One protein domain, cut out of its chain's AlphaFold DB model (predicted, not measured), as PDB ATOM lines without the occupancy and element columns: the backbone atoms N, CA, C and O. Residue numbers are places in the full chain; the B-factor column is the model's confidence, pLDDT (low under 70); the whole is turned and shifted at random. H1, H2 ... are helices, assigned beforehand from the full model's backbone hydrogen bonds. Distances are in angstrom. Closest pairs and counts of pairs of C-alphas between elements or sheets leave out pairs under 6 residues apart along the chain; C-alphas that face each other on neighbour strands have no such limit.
ATOM      1  N   LEU A 146      61.026  27.192 -46.647       93.94
ATOM      2  CA  LEU A 146      61.068  28.569 -47.147       93.94
ATOM      3  C   LEU A 146      60.079  29.475 -46.412       93.94
ATOM      4  O   LEU A 146      60.383  30.643 -46.169       93.94
ATOM      5  N   ALA A 147      58.920  28.942 -46.020       95.75
ATOM      6  CA  ALA A 147      57.950  29.689 -45.225       95.75
ATOM      7  C   ALA A 147      58.505  29.998 -43.826       95.75
ATOM      8  O   ALA A 147      58.330  31.110 -43.327       95.75
ATOM      9  N   VAL A 148      59.223  29.046 -43.224       96.19
ATOM     10  CA  VAL A 148      59.874  29.220 -41.919       96.19
ATOM     11  C   VAL A 148      61.006  30.250 -42.011       96.19
ATOM     12  O   VAL A 148      61.017  31.197 -41.228       96.19
ATOM     13  N   PHE A 149      61.875  30.173 -43.027       95.31
ATOM     14  CA  PHE A 149      62.916  31.184 -43.274       95.31
ATOM     15  C   PHE A 149      62.339  32.586 -43.503       95.31
ATOM     16  O   PHE A 149      62.855  33.576 -42.977       95.31
ATOM     17  N   GLN A 150      61.252  32.692 -44.270       95.81
ATOM     18  CA  GLN A 150      60.574  33.965 -44.489       95.81
ATOM     19  C   GLN A 150      60.014  34.528 -43.174       95.81
ATOM     20  O   GLN A 150      60.170  35.718 -42.898       95.81
ATOM     21  N   TYR A 151      59.395  33.679 -42.353       96.94
ATOM     22  CA  TYR A 151      58.875  34.079 -41.051       96.94
ATOM     23  C   TYR A 151      59.996  34.516 -40.092       96.94
ATOM     24  O   TYR A 151      59.879  35.573 -39.472       96.94
ATOM     25  N   HIS A 152      61.126  33.799 -40.054       94.56
ATOM     26  CA  HIS A 152      62.321  34.207 -39.301       94.56
ATOM     27  C   HIS A 152      62.821  35.583 -39.732       94.56
ATOM     28  O   HIS A 152      63.079  36.438 -38.887       94.56
ATOM     29  N   SER A 153      62.900  35.830 -41.045       95.44
ATOM     30  CA  SER A 153      63.318  37.129 -41.576       95.44
ATOM     31  C   SER A 153      62.439  38.264 -41.048       95.44
ATOM     32  O   SER A 153      62.956  39.305 -40.637       95.44
ATOM     33  N   TRP A 154      61.119  38.066 -40.998       97.25
ATOM     34  CA  TRP A 154      60.198  39.053 -40.434       97.25
ATOM     35  C   TRP A 154      60.374  39.245 -38.929       97.25
ATOM     36  O   TRP A 154      60.422  40.394 -38.482       97.25
ATOM     37  N   LEU A 155      60.505  38.164 -38.155       93.31
ATOM     38  CA  LEU A 155      60.731  38.247 -36.711       93.31
ATOM     39  C   LEU A 155      62.029  38.994 -36.391       93.31
ATOM     40  O   LEU A 155      62.005  39.988 -35.666       93.31
ATOM     41  N   LYS A 156      63.141  38.585 -37.003       90.81
ATOM     42  CA  LYS A 156      64.463  39.180 -36.795       90.81
ATOM     43  C   LYS A 156      64.487  40.663 -37.141       90.81
ATOM     44  O   LYS A 156      64.842  41.488 -36.305       90.81
ATOM     45  N   ARG A 157      64.001  41.026 -38.331       95.38
ATOM     46  CA  ARG A 157      63.930  42.430 -38.763       95.38
ATOM     47  C   ARG A 157      63.028  43.266 -37.855       95.38
ATOM     48  O   ARG A 157      63.318  44.435 -37.615       95.38
ATOM     49  N   THR A 158      61.961  42.679 -37.312       91.75
ATOM     50  CA  THR A 158      61.098  43.345 -36.326       91.75
ATOM     51  C   THR A 158      61.842  43.588 -35.010       91.75
ATOM     52  O   THR A 158      61.787  44.699 -34.481       91.75
ATOM     53  N   LEU A 159      62.577  42.590 -34.509       84.44
ATOM     54  CA  LEU A 159      63.396  42.698 -33.296       84.44
ATOM     55  C   LEU A 159      64.528  43.729 -33.444       84.44
ATOM     56  O   LEU A 159      64.785  44.481 -32.506       84.44
ATOM     57  N   GLU A 160      65.122  43.826 -34.635       88.75
ATOM     58  CA  GLU A 160      66.142  44.818 -35.018       88.75
ATOM     59  C   GLU A 160      65.574  46.232 -35.264       88.75
ATOM     60  O   GLU A 160      66.324  47.169 -35.536       88.75
ATOM     61  N   GLY A 161      64.253  46.418 -35.173       87.38
ATOM     62  CA  GLY A 161      63.605  47.728 -35.273       87.38
ATOM     63  C   GLY A 161      63.137  48.135 -36.675       87.38
ATOM     64  O   GLY A 161      62.581  49.224 -36.827       87.38
ATOM     65  N   GLN A 162      63.248  47.269 -37.686       95.62
ATOM     66  CA  GLN A 162      62.737  47.490 -39.054       95.62
ATOM     67  C   GLN A 162      61.213  47.254 -39.153       95.62
ATOM     68  O   GLN A 162      60.696  46.641 -40.094       95.62
ATOM     69  N   VAL A 163      60.468  47.701 -38.137       96.31
ATOM     70  CA  VAL A 163      59.040  47.402 -37.943       96.31
ATOM     71  C   VAL A 163      58.203  47.897 -39.122       96.31
ATOM     72  O   VAL A 163      57.286  47.215 -39.576       96.31
ATOM     73  N   LYS A 164      58.518  49.086 -39.650       96.81
ATOM     74  CA  LYS A 164      57.742  49.722 -40.724       96.81
ATOM     75  C   LYS A 164      57.880  48.968 -42.046       96.81
ATOM     76  O   LYS A 164      56.899  48.819 -42.775       96.81
ATOM     77  N   GLU A 165      59.086  48.514 -42.361       97.75
ATOM     78  CA  GLU A 165      59.405  47.762 -43.568       97.75
ATOM     79  C   GLU A 165      58.702  46.405 -43.548       97.75
ATOM     80  O   GLU A 165      57.983  46.076 -44.494       97.75
ATOM     81  N   VAL A 166      58.829  45.669 -42.438       98.25
ATOM     82  CA  VAL A 166      58.172  44.367 -42.261       98.25
ATOM     83  C   VAL A 166      56.652  44.517 -42.303       98.25
ATOM     84  O   VAL A 166      55.986  43.807 -43.057       98.25
ATOM     85  N   ALA A 167      56.086  45.488 -41.578       97.88
ATOM     86  CA  ALA A 167      54.648  45.747 -41.605       97.88
ATOM     87  C   ALA A 167      54.148  46.033 -43.029       97.88
ATOM     88  O   ALA A 167      53.111  45.517 -43.433       97.88
ATOM     89  N   ARG A 168      54.894  46.806 -43.830       97.56
ATOM     90  CA  ARG A 168      54.523  47.097 -45.223       97.56
ATOM     91  C   ARG A 168      54.526  45.838 -46.099       97.56
ATOM     92  O   ARG A 168      53.634  45.694 -46.934       97.56
ATOM     93  N   GLU A 169      55.495  44.940 -45.934       97.44
ATOM     94  CA  GLU A 169      55.544  43.663 -46.666       97.44
ATOM     95  C   GLU A 169      54.363  42.754 -46.315       97.44
ATOM     96  O   GLU A 169      53.689  42.237 -47.210       97.44
ATOM     97  N   VAL A 170      54.085  42.612 -45.017       98.00
ATOM     98  CA  VAL A 170      52.953  41.846 -44.481       98.00
ATOM     99  C   VAL A 170      51.636  42.419 -45.007       98.00
ATOM    100  O   VAL A 170      50.831  41.694 -45.588       98.00
ATOM    101  N   LEU A 171      51.439  43.736 -44.909       97.50
ATOM    102  CA  LEU A 171      50.218  44.403 -45.370       97.50
ATOM    103  C   LEU A 171      50.014  44.301 -46.881       97.50
ATOM    104  O   LEU A 171      48.882  44.140 -47.323       97.50
ATOM    105  N   LYS A 172      51.088  44.341 -47.679       96.81
ATOM    106  CA  LYS A 172      51.010  44.129 -49.134       96.81
ATOM    107  C   LYS A 172      50.488  42.731 -49.488       96.81
ATOM    108  O   LYS A 172      49.866  42.555 -50.532       96.81
ATOM    109  N   LYS A 173      50.785  41.730 -48.660       97.19
ATOM    110  CA  LYS A 173      50.290  40.360 -48.832       97.19
ATOM    111  C   LYS A 173      48.848  40.231 -48.347       97.19
ATOM    112  O   LYS A 173      48.008  39.735 -49.089       97.19
ATOM    113  N   LEU A 174      48.544  40.756 -47.160       97.38
ATOM    114  CA  LEU A 174      47.193  40.721 -46.592       97.38
ATOM    115  C   LEU A 174      46.168  41.514 -47.411       97.38
ATOM    116  O   LEU A 174      45.020  41.092 -47.508       97.38
ATOM    117  N   SER A 175      46.570  42.613 -48.059       94.06
ATOM    118  CA  SER A 175      45.661  43.432 -48.872       94.06
ATOM    119  C   SER A 175      45.025  42.675 -50.038       94.06
ATOM    120  O   SER A 175      43.964  43.075 -50.508       94.06
ATOM    121  N   LYS A 176      45.605  41.543 -50.463       93.81
ATOM    122  CA  LYS A 176      45.014  40.645 -51.470       93.81
ATOM    123  C   LYS A 176      43.675  40.044 -51.030       93.81
ATOM    124  O   LYS A 176      42.904  39.614 -51.881       93.81
ATOM    125  N   LEU A 177      43.394  40.029 -49.725       94.88
ATOM    126  CA  LEU A 177      42.130  39.549 -49.169       94.88
ATOM    127  C   LEU A 177      40.970  40.536 -49.367       94.88
ATOM    128  O   LEU A 177      39.824  40.142 -49.178       94.88
ATOM    129  N   ASN A 178      41.240  41.789 -49.761       93.12
ATOM    130  CA  ASN A 178      40.230  42.830 -50.009       93.12
ATOM    131  C   ASN A 178      39.218  43.001 -48.858       93.12
ATOM    132  O   ASN A 178      38.020  43.166 -49.085       93.12
ATOM    133  N   LEU A 179      39.700  42.938 -47.615       95.12
ATOM    134  CA  LEU A 179      38.861  43.117 -46.431       95.12
ATOM    135  C   LEU A 179      38.437  44.585 -46.264       95.12
ATOM    136  O   LEU A 179      39.196  45.477 -46.654       95.12
ATOM    137  N   PRO A 180      37.264  44.853 -45.656       94.94
ATOM    138  CA  PRO A 180      36.766  46.206 -45.404       94.94
ATOM    139  C   PRO A 180      37.486  46.835 -44.201       94.94
ATOM    140  O   PRO A 180      36.900  47.097 -43.155       94.94
ATOM    141  N   VAL A 181      38.801  47.004 -44.322       95.81
ATOM    142  CA  VAL A 181      39.657  47.614 -43.306       95.81
ATOM    143  C   VAL A 181      40.700  48.502 -43.966       95.81
ATOM    144  O   VAL A 181      41.204  48.210 -45.053       95.81
ATOM    145  N   PHE A 182      41.088  49.574 -43.284       96.25
ATOM    146  CA  PHE A 182      42.256  50.354 -43.664       96.25
ATOM    147  C   PHE A 182      43.506  49.458 -43.573       96.25
ATOM    148  O   PHE A 182      43.616  48.696 -42.614       96.25
ATOM    149  N   PRO A 183      44.462  49.498 -44.520       95.38
ATOM    150  CA  PRO A 183      45.591  48.569 -44.543       95.38
ATOM    151  C   PRO A 183      46.606  48.884 -43.433       95.38
ATOM    152  O   PRO A 183      47.589  49.591 -43.650       95.38
ATOM    153  N   HIS A 184      46.374  48.343 -42.235       96.62
ATOM    154  CA  HIS A 184      47.182  48.578 -41.043       96.62
ATOM    155  C   HIS A 184      47.229  47.331 -40.147       96.62
ATOM    156  O   HIS A 184      46.238  46.632 -40.006       96.62
ATOM    157  N   ILE A 185      48.357  47.023 -39.503       96.88
ATOM    158  CA  ILE A 185      48.503  45.762 -38.738       96.88
ATOM    159  C   ILE A 185      47.399  45.602 -37.681       96.88
ATOM    160  O   ILE A 185      46.740  44.566 -37.612       96.88
ATOM    161  N   TYR A 186      47.132  46.663 -36.917       96.19
ATOM    162  CA  TYR A 186      46.100  46.643 -35.878       96.19
ATOM    163  C   TYR A 186      44.670  46.512 -36.410       96.19
ATOM    164  O   TYR A 186      43.849  45.899 -35.737       96.19
ATOM    165  N   THR A 187      44.350  47.018 -37.607       96.44
ATOM    166  CA  THR A 187      43.000  46.830 -38.165       96.44
ATOM    167  C   THR A 187      42.775  45.375 -38.559       96.44
ATOM    168  O   THR A 187      41.703  44.845 -38.289       96.44
ATOM    169  N   TYR A 188      43.792  44.692 -39.099       97.00
ATOM    170  CA  TYR A 188      43.724  43.250 -39.362       97.00
ATOM    171  C   TYR A 188      43.588  42.432 -38.067       97.00
ATOM    172  O   TYR A 188      42.836  41.457 -38.060       97.00
ATOM    173  N   GLN A 189      44.255  42.827 -36.972       94.94
ATOM    174  CA  GLN A 189      44.068  42.188 -35.656       94.94
ATOM    175  C   GLN A 189      42.643  42.358 -35.130       94.94
ATOM    176  O   GLN A 189      42.014  41.369 -34.752       94.94
ATOM    177  N   LEU A 190      42.132  43.593 -35.143       95.25
ATOM    178  CA  LEU A 190      40.790  43.914 -34.660       95.25
ATOM    179  C   LEU A 190      39.708  43.242 -35.507       95.25
ATOM    180  O   LEU A 190      38.748  42.713 -34.955       95.25
ATOM    181  N   TYR A 191      39.890  43.187 -36.829       95.94
ATOM    182  CA  TYR A 191      38.991  42.466 -37.731       95.94
ATOM    183  C   TYR A 191      38.938  40.968 -37.418       95.94
ATOM    184  O   TYR A 191      37.872  40.363 -37.463       95.94
ATOM    185  N   ALA A 192      40.072  40.381 -37.030       95.06
ATOM    186  CA  ALA A 192      40.151  39.002 -36.553       95.06
ATOM    187  C   ALA A 192      39.660  38.822 -35.098       95.06
ATOM    188  O   ALA A 192      39.808  37.745 -34.527       95.06
ATOM    189  N   GLY A 193      39.107  39.866 -34.470       91.94
ATOM    190  CA  GLY A 193      38.587  39.818 -33.103       91.94
ATOM    191  C   GLY A 193      39.658  39.832 -32.011       91.94
ATOM    192  O   GLY A 193      39.365  39.488 -30.869       91.94
ATOM    193  N   THR A 194      40.895  40.229 -32.331       90.19
ATOM    194  CA  THR A 194      42.006  40.267 -31.368       90.19
ATOM    195  C   THR A 194      42.426  41.691 -31.029       90.19
ATOM    196  O   THR A 194      42.605  42.541 -31.899       90.19
ATOM    197  N   MET A 195      42.624  41.943 -29.737       83.25
ATOM    198  CA  MET A 195      43.253  43.164 -29.244       83.25
ATOM    199  C   MET A 195      44.730  42.878 -28.983       83.25
ATOM    200  O   MET A 195      45.071  42.074 -28.119       83.25
ATOM    201  N   GLY A 196      45.607  43.510 -29.762       76.06
ATOM    202  CA  GLY A 196      47.052  43.400 -29.569       76.06
ATOM    203  C   GLY A 196      47.529  44.108 -28.298       76.06
ATOM    204  O   GLY A 196      46.800  44.882 -27.679       76.06
ATOM    205  N   ILE A 197      48.799  43.896 -27.948       80.88
ATOM    206  CA  ILE A 197      49.438  44.481 -26.752       80.88
ATOM    207  C   ILE A 197      49.369  46.020 -26.688       80.88
ATOM    208  O   ILE A 197      49.406  46.605 -25.608       80.88
ATOM    209  N   ASP A 198      49.217  46.686 -27.836       86.50
ATOM    210  CA  ASP A 198      49.104  48.143 -27.938       86.50
ATOM    211  C   ASP A 198      47.665  48.669 -27.952       86.50
ATOM    212  O   ASP A 198      47.470  49.860 -28.185       86.50
ATOM    213  N   ALA A 199      46.647  47.837 -27.708       85.12
ATOM    214  CA  ALA A 199      45.248  48.262 -27.800       85.12
ATOM    215  C   ALA A 199      44.937  49.515 -26.956       85.12
ATOM    216  O   ALA A 199      44.195  50.387 -27.400       85.12
ATOM    217  N   SER A 200      45.570  49.664 -25.788       86.88
ATOM    218  CA  SER A 200      45.426  50.839 -24.914       86.88
ATOM    219  C   SER A 200      46.045  52.130 -25.469       86.88
ATOM    220  O   SER A 200      45.717  53.217 -24.998       86.88
ATOM    221  N   LYS A 201      46.942  52.028 -26.456       88.69
ATOM    222  CA  LYS A 201      47.598  53.162 -27.125       88.69
ATOM    223  C   LYS A 201      46.836  53.620 -28.371       88.69
ATOM    224  O   LYS A 201      47.162  54.667 -28.931       88.69
ATOM    225  N   ILE A 202      45.854  52.841 -28.826       91.94
ATOM    226  CA  ILE A 202      45.033  53.158 -29.995       91.94
ATOM    227  C   ILE A 202      43.891  54.089 -29.551       91.94
ATOM    228  O   ILE A 202      43.213  53.788 -28.567       91.94
ATOM    229  N   PRO A 203      43.645  55.212 -30.255       93.25
ATOM    230  CA  PRO A 203      42.482  56.055 -29.998       93.25
ATOM    231  C   PRO A 203      41.184  55.241 -30.001       93.25
ATOM    232  O   PRO A 203      40.912  54.503 -30.946       93.25
ATOM    233  N   GLY A 204      40.371  55.381 -28.950       92.88
ATOM    234  CA  GLY A 204      39.230  54.493 -28.707       92.88
ATOM    235  C   GLY A 204      38.195  54.446 -29.835       92.88
ATOM    236  O   GLY A 204      37.591  53.402 -30.050       92.88
ATOM    237  N   HIS A 205      38.015  55.532 -30.595       93.38
ATOM    238  CA  HIS A 205      37.108  55.538 -31.751       93.38
ATOM    239  C   HIS A 205      37.609  54.658 -32.902       93.38
ATOM    240  O   HIS A 205      36.797  54.041 -33.585       93.38
ATOM    241  N   LEU A 206      38.928  54.535 -33.078       95.06
ATOM    242  CA  LEU A 206      39.519  53.691 -34.120       95.06
ATOM    243  C   LEU A 206      39.343  52.201 -33.831       95.06
ATOM    244  O   LEU A 206      39.275  51.418 -34.770       95.06
ATOM    245  N   LEU A 207      39.184  51.800 -32.565       91.94
ATOM    246  CA  LEU A 207      38.922  50.399 -32.206       91.94
ATOM    247  C   LEU A 207      37.640  49.840 -32.848       91.94
ATOM    248  O   LEU A 207      37.518  48.626 -32.996       91.94
ATOM    249  N   PHE A 208      36.705  50.715 -33.228       91.25
ATOM    250  CA  PHE A 208      35.420  50.348 -33.828       91.25
ATOM    251  C   PHE A 208      35.281  50.801 -35.290       91.25
ATOM    252  O   PHE A 208      34.486  50.224 -36.025       91.25
ATOM    253  N   ASP A 209      36.052  51.804 -35.721       95.31
ATOM    254  CA  ASP A 209      36.062  52.316 -37.096       95.31
ATOM    255  C   ASP A 209      37.341  51.874 -37.830       95.31
ATOM    256  O   ASP A 209      38.355  52.579 -37.885       95.31
ATOM    257  N   LEU A 210      37.305  50.652 -38.371       95.81
ATOM    258  CA  LEU A 210      38.469  50.012 -38.996       95.81
ATOM    259  C   LEU A 210      38.809  50.574 -40.383       95.81
ATOM    260  O   LEU A 210      39.907  50.323 -40.875       95.81
ATOM    261  N   GLU A 211      37.907  51.324 -41.017       97.12
ATOM    262  CA  GLU A 211      38.097  51.909 -42.354       97.12
ATOM    263  C   GLU A 211      38.643  53.349 -42.302       97.12
ATOM    264  O   GLU A 211      39.037  53.917 -43.326       97.12
ATOM    265  N   ASN A 212      38.706  53.943 -41.108       96.62
ATOM    266  CA  ASN A 212      39.102  55.330 -40.917       96.62
ATOM    267  C   ASN A 212      40.529  55.629 -41.418       96.62
ATOM    268  O   ASN A 212      41.495  54.948 -41.080       96.62
ATOM    269  N   LYS A 213      40.717  56.725 -42.157       96.12
ATOM    270  CA  LYS A 213      42.051  57.124 -42.643       96.12
ATOM    271  C   LYS A 213      43.003  57.573 -41.532       96.12
ATOM    272  O   LYS A 213      44.213  57.594 -41.743       96.12
ATOM    273  N   GLU A 214      42.496  57.911 -40.348       96.00
ATOM    274  CA  GLU A 214      43.328  58.258 -39.192       96.00
ATOM    275  C   GLU A 214      44.241  57.110 -38.737       96.00
ATOM    276  O   GLU A 214      45.261  57.378 -38.098       96.00
ATOM    277  N   TRP A 215      43.956  55.866 -39.144       95.94
ATOM    278  CA  TRP A 215      44.855  54.725 -38.963       95.94
ATOM    279  C   TRP A 215      46.265  54.958 -39.526       95.94
ATOM    280  O   TRP A 215      47.221  54.418 -38.981       95.94
ATOM    281  N   GLU A 216      46.440  55.816 -40.537       94.38
ATOM    282  CA  GLU A 216      47.765  56.195 -41.060       94.38
ATOM    283  C   GLU A 216      48.663  56.873 -40.006       94.38
ATOM    284  O   GLU A 216      49.892  56.813 -40.085       94.38
ATOM    285  N   ARG A 217      48.063  57.524 -39.001       94.31
ATOM    286  CA  ARG A 217      48.790  58.225 -37.928       94.31
ATOM    287  C   ARG A 217      49.173  57.301 -36.778       94.31
ATOM    288  O   ARG A 217      50.029  57.667 -35.969       94.31
ATOM    289  N   VAL A 218      48.543  56.132 -36.686       94.69
ATOM    290  CA  VAL A 218      48.841  55.143 -35.654       94.69
ATOM    291  C   VAL A 218      50.158  54.464 -36.016       94.69
ATOM    292  O   VAL A 218      50.348  53.972 -37.123       94.69
ATOM    293  N   LYS A 219      51.115  54.470 -35.087       94.31
ATOM    294  CA  LYS A 219      52.407  53.812 -35.300       94.31
ATOM    295  C   LYS A 219      52.311  52.358 -34.864       94.31
ATOM    296  O   LYS A 219      51.938  52.091 -33.726       94.31
ATOM    297  N   VAL A 220      52.712  51.443 -35.742       95.25
ATOM    298  CA  VAL A 220      52.941  50.043 -35.369       95.25
ATOM    299  C   VAL A 220      54.206  49.976 -34.517       95.25
ATOM    300  O   VAL A 220      55.278  50.381 -34.970       95.25
ATOM    301  N   SER A 221      54.079  49.504 -33.278       92.75
ATOM    302  CA  SER A 221      55.221  49.235 -32.405       92.75
ATOM    303  C   SER A 221      55.836  47.863 -32.712       92.75
ATOM    304  O   SER A 221      55.217  47.018 -33.366       92.75
ATOM    305  N   ARG A 222      57.054  47.628 -32.214       90.38
ATOM    306  CA  ARG A 222      57.715  46.318 -32.297       90.38
ATOM    307  C   ARG A 222      56.862  45.245 -31.625       90.38
ATOM    308  O   ARG A 222      56.575  44.220 -32.231       90.38
ATOM    309  N   GLU A 223      56.420  45.509 -30.402       88.25
ATOM    310  CA  GLU A 223      55.613  44.590 -29.601       88.25
ATOM    311  C   GLU A 223      54.258  44.322 -30.268       88.25
ATOM    312  O   GLU A 223      53.779  43.191 -30.281       88.25
ATOM    313  N   GLY A 224      53.668  45.343 -30.892       90.19
ATOM    314  CA  GLY A 224      52.430  45.232 -31.656       90.19
ATOM    315  C   GLY A 224      52.557  44.312 -32.868       90.19
ATOM    316  O   GLY A 224      51.696  43.460 -33.085       90.19
ATOM    317  N   LEU A 225      53.644  44.437 -33.634       94.31
ATOM    318  CA  LEU A 225      53.890  43.575 -34.793       94.31
ATOM    319  C   LEU A 225      54.217  42.130 -34.385       94.31
ATOM    320  O   LEU A 225      53.683  41.196 -34.982       94.31
ATOM    321  N   LEU A 226      55.021  41.929 -33.337       90.19
ATOM    322  CA  LEU A 226      55.277  40.592 -32.784       90.19
ATOM    323  C   LEU A 226      53.987  39.953 -32.246       90.19
ATOM    324  O   LEU A 226      53.718  38.780 -32.502       90.19
ATOM    325  N   SER A 227      53.138  40.738 -31.578       90.25
ATOM    326  CA  SER A 227      51.816  40.296 -31.124       90.25
ATOM    327  C   SER A 227      50.917  39.885 -32.294       90.25
ATOM    328  O   SER A 227      50.197  38.894 -32.183       90.25
ATOM    329  N   PHE A 228      50.958  40.593 -33.428       94.94
ATOM    330  CA  PHE A 228      50.244  40.173 -34.639       94.94
ATOM    331  C   PHE A 228      50.714  38.797 -35.125       94.94
ATOM    332  O   PHE A 228      49.877  37.936 -35.395       94.94
ATOM    333  N   PHE A 229      52.026  38.559 -35.188       94.62
ATOM    334  CA  PHE A 229      52.574  37.271 -35.615       94.62
ATOM    335  C   PHE A 229      52.217  36.120 -34.665       94.62
ATOM    336  O   PHE A 229      51.778  35.065 -35.120       94.62
ATOM    337  N   ALA A 230      52.305  36.337 -33.352       90.44
ATOM    338  CA  ALA A 230      51.887  35.340 -32.370       90.44
ATOM    339  C   ALA A 230      50.392  34.998 -32.514       90.44
ATOM    340  O   ALA A 230      50.023  33.826 -32.595       90.44
ATOM    341  N   ASN A 231      49.531  36.017 -32.627       91.94
ATOM    342  CA  ASN A 231      48.091  35.822 -32.820       91.94
ATOM    343  C   ASN A 231      47.767  35.099 -34.132       91.94
ATOM    344  O   ASN A 231      46.881  34.249 -34.149       91.94
ATOM    345  N   LEU A 232      48.506  35.384 -35.208       95.31
ATOM    346  CA  LEU A 232      48.376  34.680 -36.482       95.31
ATOM    347  C   LEU A 232      48.578  33.170 -36.317       95.31
ATOM    348  O   LEU A 232      47.734  32.389 -36.758       95.31
ATOM    349  N   LEU A 233      49.680  32.758 -35.683       93.38
ATOM    350  CA  LEU A 233      49.995  31.339 -35.510       93.38
ATOM    351  C   LEU A 233      49.021  30.653 -34.548       93.38
ATOM    352  O   LEU A 233      48.522  29.568 -34.853       93.38
ATOM    353  N   VAL A 234      48.694  31.299 -33.424       91.38
ATOM    354  CA  VAL A 234      47.727  30.772 -32.448       91.38
ATOM    355  C   VAL A 234      46.348  30.623 -33.087       91.38
ATOM    356  O   VAL A 234      45.770  29.538 -33.040       91.38
ATOM    357  N   GLY A 235      45.840  31.663 -33.747       93.25
ATOM    358  CA  GLY A 235      44.541  31.637 -34.415       93.25
ATOM    359  C   GLY A 235      44.458  30.548 -35.484       93.25
ATOM    360  O   GLY A 235      43.528  29.739 -35.478       93.25
ATOM    361  N   ALA A 236      45.471  30.442 -36.347       94.56
ATOM    362  CA  ALA A 236      45.530  29.384 -37.354       94.56
ATOM    363  C   ALA A 236      45.630  27.975 -36.732       94.56
ATOM    364  O   ALA A 236      45.020  27.027 -37.235       94.56
ATOM    365  N   SER A 237      46.330  27.815 -35.600       92.62
ATOM    366  CA  SER A 237      46.394  26.533 -34.877       92.62
ATOM    367  C   SER A 237      45.019  26.079 -34.367       92.62
ATOM    368  O   SER A 237      44.681  24.890 -34.448       92.62
ATOM    369  N   LEU A 238      44.184  27.037 -33.957       93.44
ATOM    370  CA  LEU A 238      42.800  26.832 -33.527       93.44
ATOM    371  C   LEU A 238      41.821  26.696 -34.704       93.44
ATOM    372  O   LEU A 238      40.641  26.434 -34.493       93.44
ATOM    373  N   SER A 239      42.311  26.763 -35.946       92.25
ATOM    374  CA  SER A 239      41.496  26.740 -37.171       92.25
ATOM    375  C   SER A 239      40.545  27.937 -37.283       92.25
ATOM    376  O   SER A 239      39.479  27.823 -37.889       92.25
ATOM    377  N   ASP A 240      40.922  29.088 -36.715       95.94
ATOM    378  CA  ASP A 240      40.188  30.330 -36.938       95.94
ATOM    379  C   ASP A 240      40.198  30.679 -38.432       95.94
ATOM    380  O   ASP A 240      41.248  30.676 -39.083       95.94
ATOM    381  N   SER A 241      39.019  30.957 -38.984       94.94
ATOM    382  CA  SER A 241      38.857  31.168 -40.425       94.94
ATOM    383  C   SER A 241      39.599  32.407 -40.936       94.94
ATOM    384  O   SER A 241      40.166  32.366 -42.030       94.94
ATOM    385  N   ILE A 242      39.659  33.477 -40.138       96.56
ATOM    386  CA  ILE A 242      40.282  34.743 -40.524       96.56
ATOM    387  C   ILE A 242      41.802  34.600 -40.463       96.56
ATOM    388  O   ILE A 242      42.484  34.873 -41.452       96.56
ATOM    389  N   PHE A 243      42.350  34.093 -39.358       95.94
ATOM    390  CA  PHE A 243      43.792  33.871 -39.237       95.94
ATOM    391  C   PHE A 243      44.309  32.795 -40.194       95.94
ATOM    392  O   PHE A 243      45.420  32.923 -40.710       95.94
ATOM    393  N   SER A 244      43.503  31.780 -40.514       95.38
ATOM    394  CA  SER A 244      43.847  30.818 -41.568       95.38
ATOM    395  C   SER A 244      43.926  31.497 -42.938       95.38
ATOM    396  O   SER A 244      44.875  31.251 -43.684       95.38
ATOM    397  N   ALA A 245      42.992  32.398 -43.262       96.06
ATOM    398  CA  ALA A 245      43.049  33.187 -44.493       96.06
ATOM    399  C   ALA A 245      44.260  34.137 -44.515       96.06
ATOM    400  O   ALA A 245      44.912  34.273 -45.551       96.06
ATOM    401  N   TYR A 246      44.617  34.744 -43.378       97.50
ATOM    402  CA  TYR A 246      45.828  35.566 -43.260       97.50
ATOM    403  C   TYR A 246      47.082  34.736 -43.515       97.50
ATOM    404  O   TYR A 246      47.944  35.152 -44.286       97.50
ATOM    405  N   LEU A 247      47.172  33.544 -42.922       96.25
ATOM    406  CA  LEU A 247      48.304  32.643 -43.112       96.25
ATOM    407  C   LEU A 247      48.458  32.261 -44.591       96.25
ATOM    408  O   LEU A 247      49.553  32.351 -45.145       96.25
ATOM    409  N   GLN A 248      47.351  31.914 -45.254       94.44
ATOM    410  CA  GLN A 248      47.348  31.645 -46.692       94.44
ATOM    411  C   GLN A 248      47.787  32.875 -47.498       94.44
ATOM    412  O   GLN A 248      48.638  32.756 -48.374       94.44
ATOM    413  N   ALA A 249      47.284  34.069 -47.181       95.94
ATOM    414  CA  ALA A 249      47.680  35.290 -47.878       95.94
ATOM    415  C   ALA A 249      49.171  35.622 -47.717       95.94
ATOM    416  O   ALA A 249      49.804  36.134 -48.639       95.94
ATOM    417  N   LEU A 250      49.749  35.325 -46.554       96.94
ATOM    418  CA  LEU A 250      51.147  35.633 -46.267       96.94
ATOM    419  C   LEU A 250      52.122  34.690 -46.972       96.94
ATOM    420  O   LEU A 250      53.169  35.149 -47.447       96.94
ATOM    421  N   PHE A 251      51.780  33.408 -47.079       94.94
ATOM    422  CA  PHE A 251      52.714  32.384 -47.547       94.94
ATOM    423  C   PHE A 251      52.347  31.728 -48.886       94.94
ATOM    424  O   PHE A 251      53.230  31.166 -49.525       94.94
ATOM    425  N   LEU A 252      51.092  31.812 -49.337       84.81
ATOM    426  CA  LEU A 252      50.606  31.106 -50.533       84.81
ATOM    427  C   LEU A 252      50.090  32.026 -51.651       84.81
ATOM    428  O   LEU A 252      50.028  31.579 -52.794       84.81
ATOM    429  N   LEU A 253      49.722  33.280 -51.346       71.31
ATOM    430  CA  LEU A 253      49.201  34.250 -52.325       71.31
ATOM    431  C   LEU A 253      50.226  35.308 -52.728       71.31
ATOM    432  O   LEU A 253      50.244  35.660 -53.929       71.31
TER     433      LEU A 253
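What this domain is: This is residues 146 to 253 of the 253 residues of an uncharacterized protein of Thermocrinis sp (UniProt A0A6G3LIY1). Three helices, H1, H2 and H5, meet near one end of each and fan apart, while H6 crosses H2 and the later part of H5. Short H3 packs on H5, and the loop of residues 192 to 212 with short H4, which touches no helix, makes the side far from H1. The printed part has 108 residues with six named helices, H1 to H6 in order, and no named strand: all helix. It is compact, radius of gyration of the C-alphas 12.9 A, spanning 39 by 31 by 22 A.

Where its parts are: H5, the longest, is residues 222 to 237, 22.9 A. H1 is residues 146 to 159, 19.9 A, from C-alpha 146 at (61.068, 28.569, -47.147); H2 is 163 to 177, 21.8 A. H3 is 185 to 191, H4 213 to 217, and H6 241 to 251, 15.6 A, ending at C-alpha 251 (52.714, 32.384, -47.547).

How they stand to each other: H5 is the hub and touches four helices. It touches H1 at a shallow tilt of 30 degrees, opposite ways, closest C-alphas Thr 158 and Arg 222, 6.0 A. H5 and H2 only just touch, with 3 pairs of C-alphas within 8 A, closest Val 163 and Arg 222, 5.9 A. H1 and H2 form a helical hairpin, closest C-alphas Trp 154 and Val 166, 6.0 A; H1, H2 and H5 make a bundle, three helices grouped together. H5 touches H3, C-alphas Gln 189 and Phe 228, 6.6 A, and H6, Ala 236 and Ser 244, 4.8 A. H6 touches H2, C-alphas Lys 173 and Leu 250, 5.4 A. Every O i to N i+4 pair is within hydrogen-bond range in H1, H3, H5 and H6; H2 has 9 of 11, H4 0 of 1 but 2 of 2 O i to N i+3 pairs.

The domain as a whole: The C-alphas of Leu 146 and His 205, the farthest apart, are 39.2 A apart. The printed part has no cut; the H3 to H4 link is long, 21 residues. No printed residue is under 70 in pLDDT.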